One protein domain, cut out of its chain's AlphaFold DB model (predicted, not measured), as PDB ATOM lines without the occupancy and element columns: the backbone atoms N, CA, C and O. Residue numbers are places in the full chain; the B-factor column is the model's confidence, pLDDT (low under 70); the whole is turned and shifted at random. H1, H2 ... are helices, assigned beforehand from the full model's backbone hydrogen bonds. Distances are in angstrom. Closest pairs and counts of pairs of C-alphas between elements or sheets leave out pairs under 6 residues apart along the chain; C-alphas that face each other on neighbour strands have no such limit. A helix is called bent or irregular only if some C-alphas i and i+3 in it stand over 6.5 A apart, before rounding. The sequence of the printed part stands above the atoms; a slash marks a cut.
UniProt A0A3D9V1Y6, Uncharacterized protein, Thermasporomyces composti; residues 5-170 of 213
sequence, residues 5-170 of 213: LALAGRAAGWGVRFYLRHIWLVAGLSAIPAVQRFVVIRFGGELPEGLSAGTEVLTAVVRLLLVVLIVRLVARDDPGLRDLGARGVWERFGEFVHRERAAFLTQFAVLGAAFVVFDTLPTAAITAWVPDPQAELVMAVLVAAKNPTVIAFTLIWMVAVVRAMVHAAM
ATOM      1  N   LEU A   5       4.025 -39.639  -2.025       88.50
ATOM      2  CA  LEU A   5       2.947 -40.014  -2.941       88.50
ATOM      3  C   LEU A   5       1.852 -38.943  -3.052       88.50
ATOM      4  O   LEU A   5       1.410 -38.639  -4.157       88.50
ATOM      5  N   ALA A   6       1.440 -38.315  -1.947       88.69
ATOM      6  CA  ALA A   6       0.461 -37.225  -1.983       88.69
ATOM      7  C   ALA A   6       1.020 -35.968  -2.672       88.69
ATOM      8  O   ALA A   6       0.274 -35.211  -3.297       88.69
ATOM      9  N   LEU A   7       2.333 -35.726  -2.579       88.50
ATOM     10  CA  LEU A   7       3.000 -34.676  -3.352       88.50
ATOM     11  C   LEU A   7       2.996 -35.011  -4.850       88.50
ATOM     12  O   LEU A   7       2.578 -34.174  -5.650       88.50
ATOM     13  N   ALA A   8       3.373 -36.243  -5.205       87.50
ATOM     14  CA  ALA A   8       3.387 -36.717  -6.587       87.50
ATOM     15  C   ALA A   8       1.991 -36.648  -7.222       87.50
ATOM     16  O   ALA A   8       1.837 -36.098  -8.309       87.50
ATOM     17  N   GLY A   9       0.955 -37.116  -6.517       90.31
ATOM     18  CA  GLY A   9      -0.429 -37.090  -6.994       90.31
ATOM     19  C   GLY A   9      -0.965 -35.673  -7.210       90.31
ATOM     20  O   GLY A   9      -1.596 -35.399  -8.230       90.31
ATOM     21  N   ARG A  10      -0.661 -34.731  -6.304       91.00
ATOM     22  CA  ARG A  10      -1.038 -33.317  -6.486       91.00
ATOM     23  C   ARG A  10      -0.292 -32.670  -7.650       91.00
ATOM     24  O   ARG A  10      -0.910 -31.931  -8.416       91.00
ATOM     25  N   ALA A  11       1.002 -32.954  -7.796       91.25
ATOM     26  CA  ALA A  11       1.802 -32.466  -8.915       91.25
ATOM     27  C   ALA A  11       1.286 -33.020 -10.252       91.25
ATOM     28  O   ALA A  11       1.089 -32.249 -11.188       91.25
ATOM     29  N   ALA A  12       0.970 -34.315 -10.317       89.31
ATOM     30  CA  ALA A  12       0.396 -34.956 -11.496       89.31
ATOM     31  C   ALA A  12      -0.985 -34.378 -11.845       89.31
ATOM     32  O   ALA A  12      -1.202 -33.952 -12.976       89.31
ATOM     33  N   GLY A  13      -1.903 -34.267 -10.878       93.31
ATOM     34  CA  GLY A  13      -3.237 -33.699 -11.110       93.31
ATOM     35  C   GLY A  13      -3.208 -32.221 -11.518       93.31
ATOM     36  O   GLY A  13      -4.028 -31.763 -12.318       93.31
ATOM     37  N   TRP A  14      -2.248 -31.448 -11.009       95.12
ATOM     38  CA  TRP A  14      -1.996 -30.096 -11.505       95.12
ATOM     39  C   TRP A  14      -1.414 -30.117 -12.926       95.12
ATOM     40  O   TRP A  14      -1.907 -29.392 -13.788       95.12
ATOM     41  N   GLY A  15      -0.435 -30.986 -13.189       93.44
ATOM     42  CA  GLY A  15       0.209 -31.132 -14.493       93.44
ATOM     43  C   GLY A  15      -0.769 -31.517 -15.600       93.44
ATOM     44  O   GLY A  15      -0.723 -30.929 -16.675       93.44
ATOM     45  N   VAL A  16      -1.721 -32.416 -15.323       93.75
ATOM     46  CA  VAL A  16      -2.793 -32.785 -16.265       93.75
ATOM     47  C   VAL A  16      -3.644 -31.568 -16.620       93.75
ATOM     48  O   VAL A  16      -3.838 -31.276 -17.798       93.75
ATOM     49  N   ARG A  17      -4.111 -30.805 -15.624       95.62
ATOM     50  CA  ARG A  17      -4.906 -29.589 -15.872       95.62
ATOM     51  C   ARG A  17      -4.115 -28.539 -16.654       95.62
ATOM     52  O   ARG A  17      -4.663 -27.910 -17.555       95.62
ATOM     53  N   PHE A  18      -2.833 -28.370 -16.332       94.75
ATOM     54  CA  PHE A  18      -1.945 -27.460 -17.049       94.75
ATOM     55  C   PHE A  18      -1.745 -27.891 -18.508       94.75
ATOM     56  O   PHE A  18      -1.839 -27.050 -19.403       94.75
ATOM     57  N   TYR A  19      -1.516 -29.185 -18.750       92.81
ATOM     58  CA  TYR A  19      -1.362 -29.751 -20.090       92.81
ATOM     59  C   TYR A  19      -2.627 -29.552 -20.923       92.81
ATOM     60  O   TYR A  19      -2.542 -29.037 -22.030       92.81
ATOM     61  N   LEU A  20      -3.805 -29.877 -20.378       94.81
ATOM     62  CA  LEU A  20      -5.079 -29.709 -21.085       94.81
ATOM     63  C   LEU A  20      -5.360 -28.241 -21.433       94.81
ATOM     64  O   LEU A  20      -5.821 -27.952 -22.534       94.81
ATOM     65  N   ARG A  21      -5.031 -27.304 -20.535       96.19
ATOM     66  CA  ARG A  21      -5.195 -25.865 -20.788       96.19
ATOM     67  C   ARG A  21      -4.266 -25.337 -21.885       96.19
ATOM     68  O   ARG A  21      -4.654 -24.434 -22.617       96.19
ATOM     69  N   HIS A  22      -3.060 -25.890 -22.012       94.94
ATOM     70  CA  HIS A  22      -2.040 -25.428 -22.962       94.94
ATOM     71  C   HIS A  22      -1.741 -26.444 -24.068       94.94
ATOM     72  O   HIS A  22      -0.664 -26.398 -24.670       94.94
ATOM     73  N   ILE A  23      -2.682 -27.351 -24.344       94.00
ATOM     74  CA  ILE A  23      -2.443 -28.528 -25.184       94.00
ATOM     75  C   ILE A  23      -1.908 -28.147 -26.562       94.00
ATOM     76  O   ILE A  23      -0.947 -28.744 -27.022       94.00
ATOM     77  N   TRP A  24      -2.442 -27.090 -27.176       94.88
ATOM     78  CA  TRP A  24      -2.028 -26.640 -28.505       94.88
ATOM     79  C   TRP A  24      -0.573 -26.170 -28.562       94.88
ATOM     80  O   TRP A  24       0.140 -26.484 -29.509       94.88
ATOM     81  N   LEU A  25      -0.112 -25.458 -27.532       94.12
ATOM     82  CA  LEU A  25       1.265 -24.968 -27.467       94.12
ATOM     83  C   LEU A  25       2.238 -26.107 -27.173       94.12
ATOM     84  O   LEU A  25       3.273 -26.239 -27.825       94.12
ATOM     85  N   VAL A  26       1.891 -26.933 -26.188       92.62
ATOM     86  CA  VAL A  26       2.742 -28.025 -25.725       92.62
ATOM     87  C   VAL A  26       2.845 -29.106 -26.795       92.62
ATOM     88  O   VAL A  26       3.957 -29.477 -27.158       92.62
ATOM     89  N   ALA A  27       1.710 -29.566 -27.330       90.00
ATOM     90  CA  ALA A  27       1.662 -30.583 -28.374       90.00
ATOM     91  C   ALA A  27       2.245 -30.072 -29.696       90.00
ATOM     92  O   ALA A  27       2.957 -30.810 -30.368       90.00
ATOM     93  N   GLY A  28       1.995 -28.810 -30.061       92.38
ATOM     94  CA  GLY A  28       2.548 -28.223 -31.282       92.38
ATOM     95  C   GLY A  28       4.075 -28.171 -31.257       92.38
ATOM     96  O   GLY A  28       4.733 -28.596 -32.204       92.38
ATOM     97  N   LEU A  29       4.659 -27.717 -30.145       93.50
ATOM     98  CA  LEU A  29       6.113 -27.649 -30.006       93.50
ATOM     99  C   LEU A  29       6.742 -29.045 -29.865       93.50
ATOM    100  O   LEU A  29       7.812 -29.299 -30.416       93.50
ATOM    101  N   SER A  30       6.077 -29.974 -29.172       91.12
ATOM    102  CA  SER A  30       6.566 -31.347 -29.001       91.12
ATOM    103  C   SER A  30       6.370 -32.237 -30.237       91.12
ATOM    104  O   SER A  30       7.063 -33.250 -30.369       91.12
ATOM    105  N   ALA A  31       5.512 -31.839 -31.182       91.75
ATOM    106  CA  ALA A  31       5.368 -32.501 -32.475       91.75
ATOM    107  C   ALA A  31       6.635 -32.377 -33.338       91.75
ATOM    108  O   ALA A  31       6.929 -33.297 -34.095       91.75
ATOM    109  N   ILE A  32       7.422 -31.301 -33.202       92.81
ATOM    110  CA  ILE A  32       8.631 -31.095 -34.019       92.81
ATOM    111  C   ILE A  32       9.660 -32.227 -33.787       92.81
ATOM    112  O   ILE A  32      10.001 -32.909 -34.756       92.81
ATOM    113  N   PRO A  33      10.103 -32.528 -32.544       91.38
ATOM    114  CA  PRO A  33      10.952 -33.691 -32.282       91.38
ATOM    115  C   PRO A  33      10.310 -35.029 -32.654       91.38
ATOM    116  O   PRO A  33      11.011 -35.976 -32.999       91.38
ATOM    117  N   ALA A  34       8.983 -35.140 -32.555       89.81
ATOM    118  CA  ALA A  34       8.281 -36.377 -32.879       89.81
ATOM    119  C   ALA A  34       8.330 -36.680 -34.382       89.81
ATOM    120  O   ALA A  34       8.676 -37.797 -34.762       89.81
ATOM    121  N   VAL A  35       8.065 -35.674 -35.221       90.75
ATOM    122  CA  VAL A  35       8.198 -35.765 -36.681       90.75
ATOM    123  C   VAL A  35       9.653 -36.003 -37.066       90.75
ATOM    124  O   VAL A  35       9.929 -36.896 -37.860       90.75
ATOM    125  N   GLN A  36      10.595 -35.275 -36.459       91.44
ATOM    126  CA  GLN A  36      12.027 -35.491 -36.677       91.44
ATOM    127  C   GLN A  36      12.418 -36.946 -36.405       91.44
ATOM    128  O   GLN A  36      13.054 -37.585 -37.241       91.44
ATOM    129  N   ARG A  37      11.998 -37.498 -35.264       88.44
ATOM    130  CA  ARG A  37      12.324 -38.877 -34.903       88.44
ATOM    131  C   ARG A  37      11.625 -39.901 -35.790       88.44
ATOM    132  O   ARG A  37      12.235 -40.914 -36.109       88.44
ATOM    133  N   PHE A  38      10.394 -39.631 -36.220       87.81
ATOM    134  CA  PHE A  38       9.711 -40.457 -37.211       87.81
ATOM    135  C   PHE A  38      10.503 -40.518 -38.524       87.81
ATOM    136  O   PHE A  38      10.754 -41.606 -39.032       87.81
ATOM    137  N   VAL A  39      10.954 -39.367 -39.034       87.50
ATOM    138  CA  VAL A  39      11.755 -39.282 -40.264       87.50
ATOM    139  C   VAL A  39      13.080 -40.028 -40.113       87.50
ATOM    140  O   VAL A  39      13.432 -40.811 -40.988       87.50
ATOM    141  N   VAL A  40      13.788 -39.846 -38.995       87.06
ATOM    142  CA  VAL A  40      15.059 -40.545 -38.744       87.06
ATOM    143  C   VAL A  40      14.868 -42.056 -38.646       87.06
ATOM    144  O   VAL A  40      15.675 -42.794 -39.193       87.06
ATOM    145  N   ILE A  41      13.807 -42.540 -37.994       85.00
ATOM    146  CA  ILE A  41      13.543 -43.985 -37.926       85.00
ATOM    147  C   ILE A  41      13.194 -44.526 -39.315       85.00
ATOM    148  O   ILE A  41      13.731 -45.550 -39.713       85.00
ATOM    149  N   ARG A  42      12.336 -43.827 -40.066       84.94
ATOM    150  CA  ARG A  42      11.802 -44.317 -41.343       84.94
ATOM    151  C   ARG A  42      12.782 -44.218 -42.515       84.94
ATOM    152  O   ARG A  42      12.681 -45.023 -43.439       84.94
ATOM    153  N   PHE A  43      13.654 -43.213 -42.518       86.62
ATOM    154  CA  PHE A  43      14.536 -42.883 -43.646       86.62
ATOM    155  C   PHE A  43      16.019 -42.830 -43.254       86.62
ATOM    156  O   PHE A  43      16.856 -42.502 -44.087       86.62
ATOM    157  N   GLY A  44      16.375 -43.136 -42.001       81.81
ATOM    158  CA  GLY A  44      17.717 -42.906 -41.455       81.81
ATOM    159  C   GLY A  44      18.860 -43.582 -42.210       81.81
ATOM    160  O   GLY A  44      19.953 -43.030 -42.238       81.81
ATOM    161  N   GLY A  45      18.608 -44.717 -42.870       83.44
ATOM    162  CA  GLY A  45      19.607 -45.394 -43.708       83.44
ATOM    163  C   GLY A  45      19.992 -44.632 -44.983       83.44
ATOM    164  O   GLY A  45      21.014 -44.941 -45.586       83.44
ATOM    165  N   GLU A  46      19.203 -43.633 -45.383       86.44
ATOM    166  CA  GLU A  46      19.395 -42.840 -46.605       86.44
ATOM    167  C   GLU A  46      19.847 -41.396 -46.306       86.44
ATOM    168  O   GLU A  46      20.161 -40.637 -47.225       86.44
ATOM    169  N   LEU A  47      19.879 -40.986 -45.031       84.19
ATOM    170  CA  LEU A  47      20.191 -39.610 -44.643       84.19
ATOM    171  C   LEU A  47      21.708 -39.389 -44.490       84.19
ATOM    172  O   LEU A  47      22.386 -40.196 -43.856       84.19
ATOM    173  N   PRO A  48      22.255 -38.257 -44.977       89.81
ATOM    174  CA  PRO A  48      23.646 -37.885 -44.726       89.81
ATOM    175  C   PRO A  48      23.939 -37.719 -43.227       89.81
ATOM    176  O   PRO A  48      23.139 -37.122 -42.503       89.81
ATOM    177  N   GLU A  49      25.119 -38.146 -42.768       84.50
ATOM    178  CA  GLU A  49      25.520 -38.089 -41.348       84.50
ATOM    179  C   GLU A  49      25.380 -36.683 -40.733       84.50
ATOM    180  O   GLU A  49      24.889 -36.528 -39.613       84.50
ATOM    181  N   GLY A  50      25.729 -35.637 -41.492       81.06
ATOM    182  CA  GLY A  50      25.595 -34.245 -41.049       81.06
ATOM    183  C   GLY A  50      24.146 -33.812 -40.794       81.06
ATOM    184  O   GLY A  50      23.894 -32.973 -39.925       81.06
ATOM    185  N   LEU A  51      23.179 -34.412 -41.496       87.62
ATOM    186  CA  LEU A  51      21.758 -34.155 -41.265       87.62
ATOM    187  C   LEU A  51      21.296 -34.790 -39.946       87.62
ATOM    188  O   LEU A  51      20.535 -34.167 -39.207       87.62
ATOM    189  N   SER A  52      21.799 -35.985 -39.615       83.75
ATOM    190  CA  SER A  52      21.490 -36.665 -38.352       83.75
ATOM    191  C   SER A  52      21.861 -35.790 -37.151       83.75
ATOM    192  O   SER A  52      20.983 -35.414 -36.367       83.75
ATOM    193  N   ALA A  53      23.114 -35.325 -37.085       88.31
ATOM    194  CA  ALA A  53      23.591 -34.451 -36.010       88.31
ATOM    195  C   ALA A  53      22.794 -33.136 -35.919       88.31
ATOM    196  O   ALA A  53      22.396 -32.710 -34.832       88.31
ATOM    197  N   GLY A  54      22.494 -32.508 -37.063       91.19
ATOM    198  CA  GLY A  54      21.680 -31.290 -37.102       91.19
ATOM    199  C   GLY A  54      20.281 -31.496 -36.512       91.19
ATOM    200  O   GLY A  54      19.782 -30.649 -35.765       91.19
ATOM    201  N   THR A  55      19.658 -32.644 -36.786       89.81
ATOM    202  CA  THR A  55      18.326 -32.959 -36.256       89.81
ATOM    203  C   THR A  55      18.322 -33.273 -34.758       89.81
ATOM    204  O   THR A  55      17.349 -32.951 -34.072       89.81
ATOM    205  N   GLU A  56      19.407 -33.828 -34.218       89.56
ATOM    206  CA  GLU A  56      19.567 -34.020 -32.773       89.56
ATOM    207  C   GLU A  56      19.671 -32.683 -32.034       89.56
ATOM    208  O   GLU A  56      18.966 -32.465 -31.042       89.56
ATOM    209  N   VAL A  57      20.487 -31.758 -32.555       94.69
ATOM    210  CA  VAL A  57      20.623 -30.400 -32.006       94.69
ATOM    211  C   VAL A  57      19.284 -29.669 -32.058       94.69
ATOM    212  O   VAL A  57      18.868 -29.085 -31.056       94.69
ATOM    213  N   LEU A  58      18.563 -29.749 -33.181       92.25
ATOM    214  CA  LEU A  58      17.227 -29.166 -33.310       92.25
ATOM    215  C   LEU A  58      16.272 -29.714 -32.242       92.25
ATOM    216  O   LEU A  58      15.592 -28.941 -31.565       92.25
ATOM    217  N   THR A  59      16.250 -31.031 -32.037       91.81
ATOM    218  CA  THR A  59      15.416 -31.661 -31.007       91.81
ATOM    219  C   THR A  59      15.788 -31.195 -29.599       91.81
ATOM    220  O   THR A  59      14.894 -30.917 -28.793       91.81
ATOM    221  N   ALA A  60      17.078 -31.056 -29.290       92.44
ATOM    222  CA  ALA A  60      17.534 -30.527 -28.005       92.44
ATOM    223  C   ALA A  60      17.089 -29.070 -27.796       92.44
ATOM    224  O   ALA A  60      16.538 -28.740 -26.743       92.44
ATOM    225  N   VAL A  61      17.245 -28.218 -28.816       96.00
ATOM    226  CA  VAL A  61      16.811 -26.812 -28.787       96.00
ATOM    227  C   VAL A  61      15.302 -26.713 -28.587       96.00
ATOM    228  O   VAL A  61      14.851 -25.975 -27.715       96.00
ATOM    229  N   VAL A  62      14.504 -27.485 -29.327       95.06
ATOM    230  CA  VAL A  62      13.041 -27.466 -29.191       95.06
ATOM    231  C   VAL A  62      12.599 -27.930 -27.802       95.06
ATOM    232  O   VAL A  62      11.704 -27.327 -27.208       95.06
ATOM    233  N   ARG A  63      13.248 -28.952 -27.231       94.25
ATOM    234  CA  ARG A  63      12.980 -29.381 -25.849       94.25
ATOM    235  C   ARG A  63      13.322 -28.290 -24.842       94.25
ATOM    236  O   ARG A  63      12.536 -28.056 -23.927       94.25
ATOM    237  N   LEU A  64      14.445 -27.596 -25.020       94.94
ATOM    238  CA  LEU A  64      14.813 -26.470 -24.165       94.94
ATOM    239  C   LEU A  64      13.784 -25.337 -24.268       94.94
ATOM    240  O   LEU A  64      13.333 -24.826 -23.244       94.94
ATOM    241  N   LEU A  65      13.350 -24.994 -25.483       95.50
ATOM    242  CA  LEU A  65      12.287 -24.015 -25.712       95.50
ATOM    243  C   LEU A  65      10.977 -24.433 -25.040       95.50
ATOM    244  O   LEU A  65      10.307 -23.587 -24.455       95.50
ATOM    245  N   LEU A  66      10.632 -25.723 -25.064       93.94
ATOM    246  CA  LEU A  66       9.445 -26.244 -24.390       93.94
ATOM    247  C   LEU A  66       9.549 -26.098 -22.869       93.94
ATOM    248  O   LEU A  66       8.597 -25.640 -22.243       93.94
ATOM    249  N   VAL A  67      10.701 -26.415 -22.272       94.62
ATOM    250  CA  VAL A  67      10.937 -26.192 -20.835       94.62
ATOM    251  C   VAL A  67      10.812 -24.710 -20.492       94.62
ATOM    252  O   VAL A  67      10.080 -24.360 -19.567       94.62
ATOM    253  N   VAL A  68      11.468 -23.834 -21.257       95.56
ATOM    254  CA  VAL A  68      11.397 -22.378 -21.062       95.56
ATOM    255  C   VAL A  68       9.955 -21.892 -21.172       95.56
ATOM    256  O   VAL A  68       9.506 -21.136 -20.315       95.56
ATOM    257  N   LEU A  69       9.211 -22.348 -22.181       95.62
ATOM    258  CA  LEU A  69       7.805 -22.011 -22.380       95.62
ATOM    259  C   LEU A  69       6.951 -22.443 -21.183       95.62
ATOM    260  O   LEU A  69       6.211 -21.618 -20.650       95.62
ATOM    261  N   ILE A  70       7.078 -23.697 -20.737       95.12
ATOM    262  CA  ILE A  70       6.344 -24.221 -19.578       95.12
ATOM    263  C   ILE A  70       6.647 -23.363 -18.350       95.12
ATOM    264  O   ILE A  70       5.719 -22.852 -17.732       95.12
ATOM    265  N   VAL A  71       7.925 -23.139 -18.028       93.50
ATOM    266  CA  VAL A  71       8.335 -22.324 -16.872       93.50
ATOM    267  C   VAL A  71       7.763 -20.910 -16.965       93.50
ATOM    268  O   VAL A  71       7.256 -20.387 -15.973       93.50
ATOM    269  N   ARG A  72       7.779 -20.296 -18.152       94.06
ATOM    270  CA  ARG A  72       7.244 -18.945 -18.360       94.06
ATOM    271  C   ARG A  72       5.729 -18.883 -18.177       94.06
ATOM    272  O   ARG A  72       5.232 -17.919 -17.602       94.06
ATOM    273  N   LEU A  73       5.006 -19.899 -18.646       94.62
ATOM    274  CA  LEU A  73       3.563 -20.031 -18.442       94.62
ATOM    275  C   LEU A  73       3.239 -20.232 -16.957       94.62
ATOM    276  O   LEU A  73       2.389 -19.525 -16.426       94.62
ATOM    277  N   VAL A  74       3.977 -21.101 -16.258       93.88
ATOM    278  CA  VAL A  74       3.818 -21.301 -14.808       93.88
ATOM    279  C   VAL A  74       4.065 -20.007 -14.035       93.88
ATOM    280  O   VAL A  74       3.249 -19.644 -13.194       93.88
ATOM    281  N   ALA A  75       5.143 -19.280 -14.338       91.00
ATOM    282  CA  ALA A  75       5.452 -18.006 -13.687       91.00
ATOM    283  C   ALA A  75       4.410 -16.914 -13.986       91.00
ATOM    284  O   ALA A  75       4.218 -16.001 -13.187       91.00
ATOM    285  N   ARG A  76       3.730 -16.985 -15.134       91.38
ATOM    286  CA  ARG A  76       2.619 -16.084 -15.463       91.38
ATOM    287  C   ARG A  76       1.347 -16.439 -14.691       91.38
ATOM    288  O   ARG A  76       0.621 -15.535 -14.294       91.38
ATOM    289  N   ASP A  77       1.083 -17.729 -14.511       91.00
ATOM    290  CA  ASP A  77      -0.122 -18.247 -13.858       91.00
ATOM    291  C   ASP A  77      -0.043 -18.252 -12.322       91.00
ATOM    292  O   ASP A  77      -1.076 -18.352 -11.662       91.00
ATOM    293  N   ASP A  78       1.160 -18.174 -11.748       90.88
ATOM    294  CA  ASP A  78       1.398 -18.243 -10.305       90.88
ATOM    295  C   ASP A  78       2.137 -16.987  -9.803       90.88
ATOM    296  O   ASP A  78       3.372 -16.926  -9.856       90.88
ATOM    297  N   PRO A  79       1.401 -15.973  -9.302       86.25
ATOM    298  CA  PRO A  79       1.992 -14.741  -8.784       86.25
ATOM    299  C   PRO A  79       3.002 -14.983  -7.657       86.25
ATOM    300  O   PRO A  79       4.037 -14.329  -7.629       86.25
ATOM    301  N   GLY A  80       2.769 -15.979  -6.793       86.06
ATOM    302  CA  GLY A  80       3.670 -16.276  -5.676       86.06
ATOM    303  C   GLY A  80       5.055 -16.729  -6.140       86.06
ATOM    304  O   GLY A  80       6.068 -16.330  -5.571       86.06
ATOM    305  N   LEU A  81       5.126 -17.510  -7.222       86.81
ATOM    306  CA  LEU A  81       6.401 -17.866  -7.858       86.81
ATOM    307  C   LEU A  81       7.051 -16.669  -8.558       86.81
ATOM    308  O   LEU A  81       8.277 -16.549  -8.564       86.81
ATOM    309  N   ARG A  82       6.241 -15.795  -9.161       87.25
ATOM    310  CA  ARG A  82       6.720 -14.606  -9.871       87.25
ATOM    311  C   ARG A  82       7.387 -13.612  -8.924       87.25
ATOM    312  O   ARG A  82       8.447 -13.089  -9.261       87.25
ATOM    313  N   ASP A  83       6.795 -13.394  -7.756       89.88
ATOM    314  CA  ASP A  83       7.242 -12.388  -6.790       89.88
ATOM    315  C   ASP A  83       8.537 -12.812  -6.067       89.88
ATOM    316  O   ASP A  83       9.349 -11.967  -5.700       89.88
ATOM    317  N   LEU A  84       8.789 -14.120  -5.935       87.31
ATOM    318  CA  LEU A  84      10.033 -14.661  -5.362       87.31
ATOM    319  C   LEU A  84      11.257 -14.499  -6.275       87.31
ATOM    320  O   LEU A  84      12.397 -14.502  -5.802       87.31
ATOM    321  N   GLY A  85      11.037 -14.415  -7.589       89.06
ATOM    322  CA  GLY A  85      12.100 -14.474  -8.586       89.06
ATOM    323  C   GLY A  85      12.845 -15.819  -8.619       89.06
ATOM    324  O   GLY A  85      12.624 -16.727  -7.818       89.06
ATOM    325  N   ALA A  86      13.768 -15.965  -9.575       89.50
ATOM    326  CA  ALA A  86      14.465 -17.236  -9.793       89.50
ATOM    327  C   ALA A  86      15.316 -17.673  -8.587       89.50
ATOM    328  O   ALA A  86      15.323 -18.850  -8.239       89.50
ATOM    329  N   ARG A  87      16.019 -16.736  -7.933       91.31
ATOM    330  CA  ARG A  87      16.870 -17.047  -6.770       91.31
ATOM    331  C   ARG A  87      16.051 -17.548  -5.579       91.31
ATOM    332  O   ARG A  87      16.376 -18.601  -5.047       91.31
ATOM    333  N   GLY A  88      14.947 -16.874  -5.247       91.69
ATOM    334  CA  GLY A  88      14.068 -17.294  -4.153       91.69
ATOM    335  C   GLY A  88      13.435 -18.668  -4.395       91.69
ATOM    336  O   GLY A  88      13.326 -19.473  -3.473       91.69
ATOM    337  N   VAL A  89      13.084 -18.984  -5.648       91.94
ATOM    338  CA  VAL A  89      12.623 -20.328  -6.040       91.94
ATOM    339  C   VAL A  89      13.695 -21.390  -5.769       91.94
ATOM    340  O   VAL A  89      13.378 -22.431  -5.192       91.94
ATOM    341  N   TRP A  90      14.951 -21.132  -6.143       93.25
ATOM    342  CA  TRP A  90      16.058 -22.070  -5.924       93.25
ATOM    343  C   TRP A  90      16.395 -22.266  -4.448       93.25
ATOM    344  O   TRP A  90      16.604 -23.402  -4.026       93.25
ATOM    345  N   GLU A  91      16.402 -21.194  -3.659       93.69
ATOM    346  CA  GLU A  91      16.641 -21.257  -2.213       93.69
ATOM    347  C   GLU A  91      15.567 -22.101  -1.512       93.69
ATOM    348  O   GLU A  91      15.893 -23.046  -0.793       93.69
ATOM    349  N   ARG A  92      14.286 -21.843  -1.806       91.81
ATOM    350  CA  ARG A  92      13.137 -22.582  -1.245       91.81
ATOM    351  C   ARG A  92      13.127 -24.048  -1.661       91.81
ATOM    352  O   ARG A  92      12.850 -24.934  -0.853       91.81
ATOM    353  N   PHE A  93      13.419 -24.315  -2.932       92.62
ATOM    354  CA  PHE A  93      13.552 -25.678  -3.431       92.62
ATOM    355  C   PHE A  93      14.696 -26.412  -2.720       92.62
ATOM    356  O   PHE A  93      14.508 -27.537  -2.260       92.62
ATOM    357  N   GLY A  94      15.851 -25.759  -2.573       92.12
ATOM    358  CA  GLY A  94      16.996 -26.287  -1.841       92.12
ATOM    359  C   GLY A  94      16.640 -26.621  -0.396       92.12
ATOM    360  O   GLY A  94      16.897 -27.741   0.045       92.12
ATOM    361  N   GLU A  95      15.988 -25.703   0.316       92.56
ATOM    362  CA  GLU A  95      15.524 -25.916   1.690       92.56
ATOM    363  C   GLU A  95      14.608 -27.145   1.794       92.56
ATOM    364  O   GLU A  95      14.818 -28.013   2.646       92.56
ATOM    365  N   PHE A  96      13.640 -27.275   0.878       90.81
ATOM    366  CA  PHE A  96      12.754 -28.435   0.835       90.81
ATOM    367  C   PHE A  96      13.530 -29.739   0.628       90.81
ATOM    368  O   PHE A  96      13.311 -30.703   1.359       90.81
ATOM    369  N   VAL A  97      14.450 -29.784  -0.341       93.12
ATOM    370  CA  VAL A  97      15.238 -30.990  -0.638       93.12
ATOM    371  C   VAL A  97      16.098 -31.396   0.557       93.12
ATOM    372  O   VAL A  97      16.214 -32.585   0.847       93.12
ATOM    373  N   HIS A  98      16.672 -30.434   1.283       93.00
ATOM    374  CA  HIS A  98      17.462 -30.723   2.480       93.00
ATOM    375  C   HIS A  98      16.598 -31.283   3.612       93.00
ATOM    376  O   HIS A  98      17.019 -32.234   4.272       93.00
ATOM    377  N   ARG A  99      15.393 -30.736   3.799       92.25
ATOM    378  CA  ARG A  99      14.456 -31.123   4.862       92.25
ATOM    379  C   ARG A  99      13.731 -32.445   4.587       92.25
ATOM    380  O   ARG A  99      13.542 -33.234   5.502       92.25
ATOM    381  N   GLU A 100      13.339 -32.697   3.340       91.19
ATOM    382  CA  GLU A 100      12.395 -33.757   2.943       91.19
ATOM    383  C   GLU A 100      12.969 -34.670   1.838       91.19
ATOM    384  O   GLU A 100      12.310 -34.992   0.841       91.19
ATOM    385  N   ARG A 101      14.219 -35.131   2.007       91.31
ATOM    386  CA  ARG A 101      14.932 -35.985   1.027       91.31
ATOM    387  C   ARG A 101      14.135 -37.217   0.591       91.31
ATOM    388  O   ARG A 101      14.150 -37.571  -0.584       91.31
ATOM    389  N   ALA A 102      13.413 -37.858   1.512       91.19
ATOM    390  CA  ALA A 102      12.601 -39.036   1.205       91.19
ATOM    391  C   ALA A 102      11.445 -38.715   0.240       91.19
ATOM    392  O   ALA A 102      11.193 -39.463  -0.709       91.19
ATOM    393  N   ALA A 103      10.770 -37.578   0.432       89.75
ATOM    394  CA  ALA A 103       9.705 -37.131  -0.462       89.75
ATOM    395  C   ALA A 103      10.249 -36.764  -1.850       89.75
ATOM    396  O   ALA A 103       9.595 -37.057  -2.853       89.75
ATOM    397  N   PHE A 104      11.450 -36.178  -1.907       89.94
ATOM    398  CA  PHE A 104      12.171 -35.902  -3.150       89.94
ATOM    399  C   PHE A 104      12.531 -37.192  -3.901       89.94
ATOM    400  O   PHE A 104      12.151 -37.337  -5.060       89.94
ATOM    401  N   LEU A 105      13.157 -38.169  -3.235       92.12
ATOM    402  CA  LEU A 105      13.486 -39.474  -3.830       92.12
ATOM    403  C   LEU A 105      12.242 -40.225  -4.310       92.12
ATOM    404  O   LEU A 105      12.270 -40.860  -5.363       92.12
ATOM    405  N   THR A 106      11.124 -40.092  -3.592       91.69
ATOM    406  CA  THR A 106       9.843 -40.660  -4.025       91.69
ATOM    407  C   THR A 106       9.423 -40.104  -5.390       91.69
ATOM    408  O   THR A 106       8.910 -40.863  -6.202       91.69
ATOM    409  N   GLN A 107       9.681 -38.828  -5.707       90.00
ATOM    410  CA  GLN A 107       9.347 -38.285  -7.035       90.00
ATOM    411  C   GLN A 107      10.128 -38.988  -8.150       90.00
ATOM    412  O   GLN A 107       9.541 -39.319  -9.175       90.00
ATOM    413  N   PHE A 108      11.414 -39.284  -7.933       89.38
ATOM    414  CA  PHE A 108      12.210 -40.060  -8.891       89.38
ATOM    415  C   PHE A 108      11.726 -41.501  -9.002       89.38
ATOM    416  O   PHE A 108      11.670 -42.029 -10.106       89.38
ATOM    417  N   ALA A 109      11.333 -42.121  -7.888       92.75
ATOM    418  CA  ALA A 109      10.781 -43.471  -7.905       92.75
ATOM    419  C   ALA A 109       9.467 -43.539  -8.703       92.75
ATOM    420  O   ALA A 109       9.312 -44.413  -9.554       92.75
ATOM    421  N   VAL A 110       8.542 -42.594  -8.489       90.12
ATOM    422  CA  VAL A 110       7.275 -42.542  -9.242       90.12
ATOM    423  C   VAL A 110       7.540 -42.201 -10.712       90.12
ATOM    424  O   VAL A 110       6.920 -42.797 -11.591       90.12
ATOM    425  N   LEU A 111       8.489 -41.306 -11.010       88.25
ATOM    426  CA  LEU A 111       8.869 -40.999 -12.389       88.25
ATOM    427  C   LEU A 111       9.488 -42.213 -13.096       88.25
ATOM    428  O   LEU A 111       9.139 -42.499 -14.238       88.25
ATOM    429  N   GLY A 112      10.356 -42.957 -12.408       89.56
ATOM    430  CA  GLY A 112      10.931 -44.204 -12.907       89.56
ATOM    431  C   GLY A 112       9.860 -45.263 -13.165       89.56
ATOM    432  O   GLY A 112       9.850 -45.876 -14.229       89.56
ATOM    433  N   ALA A 113       8.901 -45.421 -12.251       91.69
ATOM    434  CA  ALA A 113       7.764 -46.318 -12.449       91.69
ATOM    435  C   ALA A 113       6.909 -45.902 -13.660       91.69
ATOM    436  O   ALA A 113       6.555 -46.744 -14.482       91.69
ATOM    437  N   ALA A 114       6.626 -44.605 -13.815       88.00
ATOM    438  CA  ALA A 114       5.904 -44.085 -14.973       88.00
ATOM    439  C   ALA A 114       6.672 -44.333 -16.280       88.00
ATOM    440  O   ALA A 114       6.072 -44.757 -17.263       88.00
ATOM    441  N   PHE A 115       7.993 -44.137 -16.290       88.50
ATOM    442  CA  PHE A 115       8.839 -44.447 -17.441       88.50
ATOM    443  C   PHE A 115       8.747 -45.929 -17.821       88.50
ATOM    444  O   PHE A 115       8.494 -46.250 -18.978       88.50
ATOM    445  N   VAL A 116       8.851 -46.841 -16.852       91.81
ATOM    446  CA  VAL A 116       8.701 -48.280 -17.113       91.81
ATOM    447  C   VAL A 116       7.339 -48.585 -17.743       91.81
ATOM    448  O   VAL A 116       7.270 -49.284 -18.753       91.81
ATOM    449  N   VAL A 117       6.261 -48.028 -17.188       92.81
ATOM    450  CA  VAL A 117       4.890 -48.298 -17.643       92.81
ATOM    451  C   VAL A 117       4.596 -47.709 -19.022       92.81
ATOM    452  O   VAL A 117       3.962 -48.374 -19.836       92.81
ATOM    453  N   PHE A 118       5.034 -46.480 -19.298       88.19
ATOM    454  CA  PHE A 118       4.682 -45.767 -20.531       88.19
ATOM    455  C   PHE A 118       5.709 -45.914 -21.656       88.19
ATOM    456  O   PHE A 118       5.375 -45.660 -22.812       88.19
ATOM    457  N   ASP A 119       6.941 -46.316 -21.347       88.00
ATOM    458  CA  ASP A 119       8.016 -46.447 -22.330       88.00
ATOM    459  C   ASP A 119       8.473 -47.898 -22.488       88.00
ATOM    460  O   ASP A 119       8.406 -48.454 -23.588       88.00
ATOM    461  N   THR A 120       8.890 -48.535 -21.393       90.62
ATOM    462  CA  THR A 120       9.522 -49.860 -21.445       90.62
ATOM    463  C   THR A 120       8.521 -50.968 -21.764       90.62
ATOM    464  O   THR A 120       8.768 -51.754 -22.677       90.62
ATOM    465  N   LEU A 121       7.379 -51.024 -21.069       92.44
ATOM    466  CA  LEU A 121       6.377 -52.077 -21.280       92.44
ATOM    467  C   LEU A 121       5.765 -52.051 -22.692       92.44
ATOM    468  O   LEU A 121       5.724 -53.115 -23.309       92.44
ATOM    469  N   PRO A 122       5.346 -50.900 -23.262       88.81
ATOM    470  CA  PRO A 122       4.805 -50.868 -24.620       88.81
ATOM    471  C   PRO A 122       5.843 -51.263 -25.671       88.81
ATOM    472  O   PRO A 122       5.521 -51.974 -26.619       88.81
ATOM    473  N   THR A 123       7.099 -50.845 -25.480       89.06
ATOM    474  CA  THR A 123       8.204 -51.219 -26.374       89.06
ATOM    475  C   THR A 123       8.442 -52.730 -26.326       89.06
ATOM    476  O   THR A 123       8.487 -53.370 -27.372       89.06
ATOM    477  N   ALA A 124       8.517 -53.319 -25.127       91.69
ATOM    478  CA  ALA A 124       8.694 -54.760 -24.955       91.69
ATOM    479  C   ALA A 124       7.516 -55.569 -25.528       91.69
ATOM    480  O   ALA A 124       7.730 -56.593 -26.173       91.69
ATOM    481  N   ALA A 125       6.284 -55.091 -25.334       91.81
ATOM    482  CA  ALA A 125       5.081 -55.721 -25.868       91.81
ATOM    483  C   ALA A 125       5.071 -55.741 -27.406       91.81
ATOM    484  O   ALA A 125       4.758 -56.771 -27.998       91.81
ATOM    485  N   ILE A 126       5.460 -54.640 -28.060       90.19
ATOM    486  CA  ILE A 126       5.557 -54.582 -29.527       90.19
ATOM    487  C   ILE A 126       6.600 -55.571 -30.036       90.19
ATOM    488  O   ILE A 126       6.295 -56.344 -30.938       90.19
ATOM    489  N   THR A 127       7.791 -55.595 -29.437       89.19
ATOM    490  CA  THR A 127       8.852 -56.533 -29.831       89.19
ATOM    491  C   THR A 127       8.428 -57.993 -29.660       89.19
ATOM    492  O   THR A 127       8.841 -58.846 -30.437       89.19
ATOM    493  N   ALA A 128       7.602 -58.295 -28.656       93.06
ATOM    494  CA  ALA A 128       7.134 -59.654 -28.405       93.06
ATOM    495  C   ALA A 128       5.980 -60.091 -29.323       93.06
ATOM    496  O   ALA A 128       5.829 -61.287 -29.570       93.06
ATOM    497  N   TRP A 129       5.131 -59.161 -29.775       95.62
ATOM    498  CA  TRP A 129       3.845 -59.498 -30.404       95.62
ATOM    499  C   TRP A 129       3.699 -59.054 -31.861       95.62
ATOM    500  O   TRP A 129       2.787 -59.533 -32.534       95.62
ATOM    501  N   VAL A 130       4.548 -58.155 -32.361       92.44
ATOM    502  CA  VAL A 130       4.430 -57.616 -33.723       92.44
ATOM    503  C   VAL A 130       5.430 -58.306 -34.654       92.44
ATOM    504  O   VAL A 130       6.630 -58.230 -34.405       92.44
ATOM    505  N   PRO A 131       4.970 -58.939 -35.748       91.25
ATOM    506  CA  PRO A 131       5.856 -59.530 -36.747       91.25
ATOM    507  C   PRO A 131       6.802 -58.503 -37.390       91.25
ATOM    508  O   PRO A 131       6.395 -57.374 -37.682       91.25
ATOM    509  N   ASP A 132       8.028 -58.932 -37.702       85.75
ATOM    510  CA  ASP A 132       9.125 -58.092 -38.218       85.75
ATOM    511  C   ASP A 132       8.757 -57.119 -39.355       85.75
ATOM    512  O   ASP A 132       9.172 -55.960 -39.283       85.75
ATOM    513  N   PRO A 133       7.934 -57.480 -40.368       85.69
ATOM    514  CA  PRO A 133       7.605 -56.557 -41.458       85.69
ATOM    515  C   PRO A 133       6.820 -55.319 -41.002       85.69
ATOM    516  O   PRO A 133       6.794 -54.306 -41.697       85.69
ATOM    517  N   GLN A 134       6.130 -55.409 -39.862       90.06
ATOM    518  CA  GLN A 134       5.278 -54.347 -39.320       90.06
ATOM    519  C   GLN A 134       5.894 -53.694 -38.078       90.06
ATOM    520  O   GLN A 134       5.504 -52.580 -37.722       90.06
ATOM    521  N   ALA A 135       6.859 -54.359 -37.435       87.19
ATOM    522  CA  ALA A 135       7.478 -53.908 -36.194       87.19
ATOM    523  C   ALA A 135       8.104 -52.515 -36.336       87.19
ATOM    524  O   ALA A 135       7.911 -51.672 -35.462       87.19
ATOM    525  N   GLU A 136       8.770 -52.232 -37.458       85.56
ATOM    526  CA  GLU A 136       9.396 -50.929 -37.710       85.56
ATOM    527  C   GLU A 136       8.364 -49.793 -37.775       85.56
ATOM    528  O   GLU A 136       8.506 -48.780 -37.087       85.56
ATOM    529  N   LEU A 137       7.283 -49.976 -38.542       86.50
ATOM    530  CA  LEU A 137       6.226 -48.972 -38.670       86.50
ATOM    531  C   LEU A 137       5.491 -48.764 -37.342       86.50
ATOM    532  O   LEU A 137       5.262 -47.624 -36.937       86.50
ATOM    533  N   VAL A 138       5.143 -49.851 -36.648       88.69
ATOM    534  CA  VAL A 138       4.462 -49.785 -35.347       88.69
ATOM    535  C   VAL A 138       5.349 -49.090 -34.313       88.69
ATOM    536  O   VAL A 138       4.868 -48.229 -33.576       88.69
ATOM    537  N   MET A 139       6.649 -49.389 -34.296       87.56
ATOM    538  CA  MET A 139       7.609 -48.724 -33.418       87.56
ATOM    539  C   MET A 139       7.749 -47.239 -33.762       87.56
ATOM    540  O   MET A 139       7.713 -46.399 -32.863       87.56
ATOM    541  N   ALA A 140       7.850 -46.888 -35.047       85.06
ATOM    542  CA  ALA A 140       7.936 -45.500 -35.496       85.06
ATOM    543  C   ALA A 140       6.695 -44.695 -35.080       85.06
ATOM    544  O   ALA A 140       6.828 -43.596 -34.540       85.06
ATOM    545  N   VAL A 141       5.497 -45.258 -35.264       86.94
ATOM    546  CA  VAL A 141       4.228 -44.634 -34.861       86.94
ATOM    547  C   VAL A 141       4.127 -44.521 -33.342       86.94
ATOM    548  O   VAL A 141       3.796 -43.445 -32.847       86.94
ATOM    549  N   LEU A 142       4.454 -45.575 -32.586       88.44
ATOM    550  CA  LEU A 142       4.442 -45.519 -31.122       88.44
ATOM    551  C   LEU A 142       5.397 -44.434 -30.617       88.44
ATOM    552  O   LEU A 142       5.015 -43.621 -29.778       88.44
ATOM    553  N   VAL A 143       6.631 -44.406 -31.125       84.31
ATOM    554  CA  VAL A 143       7.640 -43.408 -30.750       84.31
ATOM    555  C   VAL A 143       7.160 -42.000 -31.096       84.31
ATOM    556  O   VAL A 143       7.266 -41.097 -30.264       84.31
ATOM    557  N   ALA A 144       6.583 -41.812 -32.281       82.31
ATOM    558  CA  ALA A 144       6.020 -40.536 -32.699       82.31
ATOM    559  C   ALA A 144       4.827 -40.105 -31.830       82.31
ATOM    560  O   ALA A 144       4.710 -38.925 -31.523       82.31
ATOM    561  N   ALA A 145       3.977 -41.030 -31.380       83.75
ATOM    562  CA  ALA A 145       2.810 -40.725 -30.551       83.75
ATOM    563  C   ALA A 145       3.165 -40.484 -29.071       83.75
ATOM    564  O   ALA A 145       2.593 -39.600 -28.420       83.75
ATOM    565  N   LYS A 146       4.125 -41.240 -28.521       85.25
ATOM    566  CA  LYS A 146       4.531 -41.114 -27.113       85.25
ATOM    567  C   LYS A 146       5.410 -39.893 -26.861       85.25
ATOM    568  O   LYS A 146       5.344 -39.313 -25.784       85.25
ATOM    569  N   ASN A 147       6.211 -39.457 -27.836       79.88
ATOM    570  CA  ASN A 147       7.117 -38.319 -27.650       79.88
ATOM    571  C   ASN A 147       6.373 -37.010 -27.302       79.88
ATOM    572  O   ASN A 147       6.745 -36.378 -26.310       79.88
ATOM    573  N   PRO A 148       5.303 -36.607 -28.016       80.81
ATOM    574  CA  PRO A 148       4.547 -35.404 -27.690       80.81
ATOM    575  C   PRO A 148       3.821 -35.465 -26.353       80.81
ATOM    576  O   PRO A 148       3.588 -34.424 -25.748       80.81
ATOM    577  N   THR A 149       3.456 -36.668 -25.907       84.62
ATOM    578  CA  THR A 149       2.605 -36.889 -24.736       84.62
ATOM    579  C   THR A 149       3.443 -37.166 -23.493       84.62
ATOM    580  O   THR A 149       3.427 -36.374 -22.557       84.62
ATOM    581  N   VAL A 150       4.246 -38.228 -23.498       87.12
ATOM    582  CA  VAL A 150       5.041 -38.683 -22.351       87.12
ATOM    583  C   VAL A 150       6.153 -37.696 -22.013       87.12
ATOM    584  O   VAL A 150       6.276 -37.309 -20.851       87.12
ATOM    585  N   ILE A 151       6.945 -37.240 -22.994       86.88
ATOM    586  CA  ILE A 151       8.053 -36.308 -22.713       86.88
ATOM    587  C   ILE A 151       7.494 -34.969 -22.246       86.88
ATOM    588  O   ILE A 151       7.924 -34.451 -21.218       86.88
ATOM    589  N   ALA A 152       6.516 -34.415 -22.962       90.06
ATOM    590  CA  ALA A 152       5.957 -33.122 -22.592       90.06
ATOM    591  C   ALA A 152       5.272 -33.164 -21.220       90.06
ATOM    592  O   ALA A 152       5.490 -32.274 -20.396       90.06
ATOM    593  N   PHE A 153       4.507 -34.222 -20.940       90.56
ATOM    594  CA  PHE A 153       3.898 -34.423 -19.629       90.56
ATOM    595  C   PHE A 153       4.951 -34.597 -18.531       90.56
ATOM    596  O   PHE A 153       4.810 -34.008 -17.464       90.56
ATOM    597  N   THR A 154       6.041 -35.318 -18.800       91.06
ATOM    598  CA  THR A 154       7.167 -35.464 -17.864       91.06
ATOM    599  C   THR A 154       7.795 -34.113 -17.529       91.06
ATOM    600  O   THR A 154       7.998 -33.808 -16.354       91.06
ATOM    601  N   LEU A 155       8.051 -33.265 -18.531       92.69
ATOM    602  CA  LEU A 155       8.581 -31.916 -18.311       92.69
ATOM    603  C   LEU A 155       7.627 -31.072 -17.451       92.69
ATOM    604  O   LEU A 155       8.059 -30.428 -16.495       92.69
ATOM    605  N   ILE A 156       6.325 -31.110 -17.750       94.00
ATOM    606  CA  ILE A 156       5.300 -30.402 -16.971       94.00
ATOM    607  C   ILE A 156       5.241 -30.926 -15.540       94.00
ATOM    608  O   ILE A 156       5.159 -30.133 -14.604       94.00
ATOM    609  N   TRP A 157       5.295 -32.241 -15.352       93.38
ATOM    610  CA  TRP A 157       5.258 -32.853 -14.035       93.38
ATOM    611  C   TRP A 157       6.489 -32.468 -13.209       93.38
ATOM    612  O   TRP A 157       6.328 -32.067 -12.059       93.38
ATOM    613  N   MET A 158       7.694 -32.464 -13.785       92.56
ATOM    614  CA  MET A 158       8.888 -31.973 -13.084       92.56
ATOM    615  C   MET A 158       8.716 -30.522 -12.613       92.56
ATOM    616  O   MET A 158       8.988 -30.214 -11.452       92.56
ATOM    617  N   VAL A 159       8.182 -29.641 -13.465       94.19
ATOM    618  CA  VAL A 159       7.882 -28.250 -13.080       94.19
ATOM    619  C   VAL A 159       6.801 -28.191 -11.993       94.19
ATOM    620  O   VAL A 159       6.922 -27.419 -11.042       94.19
ATOM    621  N   ALA A 160       5.769 -29.033 -12.079       93.69
ATOM    622  CA  ALA A 160       4.704 -29.126 -11.083       93.69
ATOM    623  C   ALA A 160       5.220 -29.587  -9.711       93.69
ATOM    624  O   ALA A 160       4.766 -29.086  -8.682       93.69
ATOM    625  N   VAL A 161       6.174 -30.522  -9.697       91.94
ATOM    626  CA  VAL A 161       6.852 -31.001  -8.487       91.94
ATOM    627  C   VAL A 161       7.653 -29.872  -7.859       91.94
ATOM    628  O   VAL A 161       7.439 -29.581  -6.684       91.94
ATOM    629  N   VAL A 162       8.509 -29.194  -8.631       92.75
ATOM    630  CA  VAL A 162       9.293 -28.048  -8.140       92.75
ATOM    631  C   VAL A 162       8.364 -26.983  -7.568       92.75
ATOM    632  O   VAL A 162       8.554 -26.543  -6.437       92.75
ATOM    633  N   ARG A 163       7.295 -26.636  -8.295       93.56
ATOM    634  CA  ARG A 163       6.255 -25.721  -7.819       93.56
ATOM    635  C   ARG A 163       5.684 -26.175  -6.473       93.56
ATOM    636  O   ARG A 163       5.648 -25.391  -5.531       93.56
ATOM    637  N   ALA A 164       5.238 -27.422  -6.362       91.62
ATOM    638  CA  ALA A 164       4.635 -27.934  -5.134       91.62
ATOM    639  C   ALA A 164       5.618 -27.942  -3.949       91.62
ATOM    640  O   ALA A 164       5.208 -27.658  -2.825       91.62
ATOM    641  N   MET A 165       6.900 -28.225  -4.198       91.81
ATOM    642  CA  MET A 165       7.967 -28.179  -3.192       91.81
ATOM    643  C   MET A 165       8.231 -26.753  -2.707       91.81
ATOM    644  O   MET A 165       8.285 -26.524  -1.503       91.81
ATOM    645  N   VAL A 166       8.319 -25.786  -3.627       92.62
ATOM    646  CA  VAL A 166       8.493 -24.363  -3.293       92.62
ATOM    647  C   VAL A 166       7.324 -23.861  -2.450       92.62
ATOM    648  O   VAL A 166       7.550 -23.253  -1.408       92.62
ATOM    649  N   HIS A 167       6.085 -24.178  -2.843       90.44
ATOM    650  CA  HIS A 167       4.884 -23.835  -2.070       90.44
ATOM    651  C   HIS A 167       4.880 -24.475  -0.676       90.44
ATOM    652  O   HIS A 167       4.487 -23.832   0.288       90.44
ATOM    653  N   ALA A 168       5.358 -25.714  -0.538       88.12
ATOM    654  CA  ALA A 168       5.470 -26.386   0.759       88.12
ATOM    655  C   ALA A 168       6.603 -25.837   1.652       88.12
ATOM    656  O   ALA A 168       6.625 -26.116   2.851       88.12
ATOM    657  N   ALA A 169       7.557 -25.102   1.078       87.75
ATOM    658  CA  ALA A 169       8.619 -24.414   1.807       87.75
ATOM    659  C   ALA A 169       8.259 -22.967   2.172       87.75
ATOM    660  O   ALA A 169       8.997 -22.336   2.922       87.75
ATOM    661  N   MET A 170       7.146 -22.426   1.667       85.44
ATOM    662  CA  MET A 170       6.717 -21.087   2.057       85.44
ATOM    663  C   MET A 170       6.216 -21.087   3.507       85.44
ATOM    664  O   MET A 170       5.490 -22.009   3.895       85.44
TER     665      MET A 170
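Overview. This is residues 5 to 170 of the 213 residues of an uncharacterized protein of Thermasporomyces composti (UniProt A0A3D9V1Y6). Long H6 is the core: the H2 and H3 hairpin packs along it, H5 runs beside it, H1 crosses it and H4 caps one end. The 166 printed residues, all helix in class, have six named helices, H1 to H6, and no named strand. It is only just compact, close to loose, with radius of gyration of the C-alphas 18.4 A, spanning 56 by 32 by 27 A.

Arrangement. Find H1 at residues 5 to 21, H2 at 23 to 46, H3 at 49 to 77, H4 at 79 to 99, bent H5 at 101 to 129 and H6 at 132 to 169. H2 and H3 form a hairpin at a shallow tilt of 10 degrees. H4 touches H6, about perpendicular at 87 degrees, closest at C-alphas Phe 93 and Val 166, 5.2 A. In H1 and H3 every O i to N i+4 pair is within hydrogen-bond range.

Along the chain. Find C-alpha 5 at (2.947, -40.014, -2.941); H6, 52.3 A long, ends at C-alpha 169, (8.619, -24.414, 1.807).

Size, cuts and confidence. The printed part has no cut; no printed residue is under pLDDT 70.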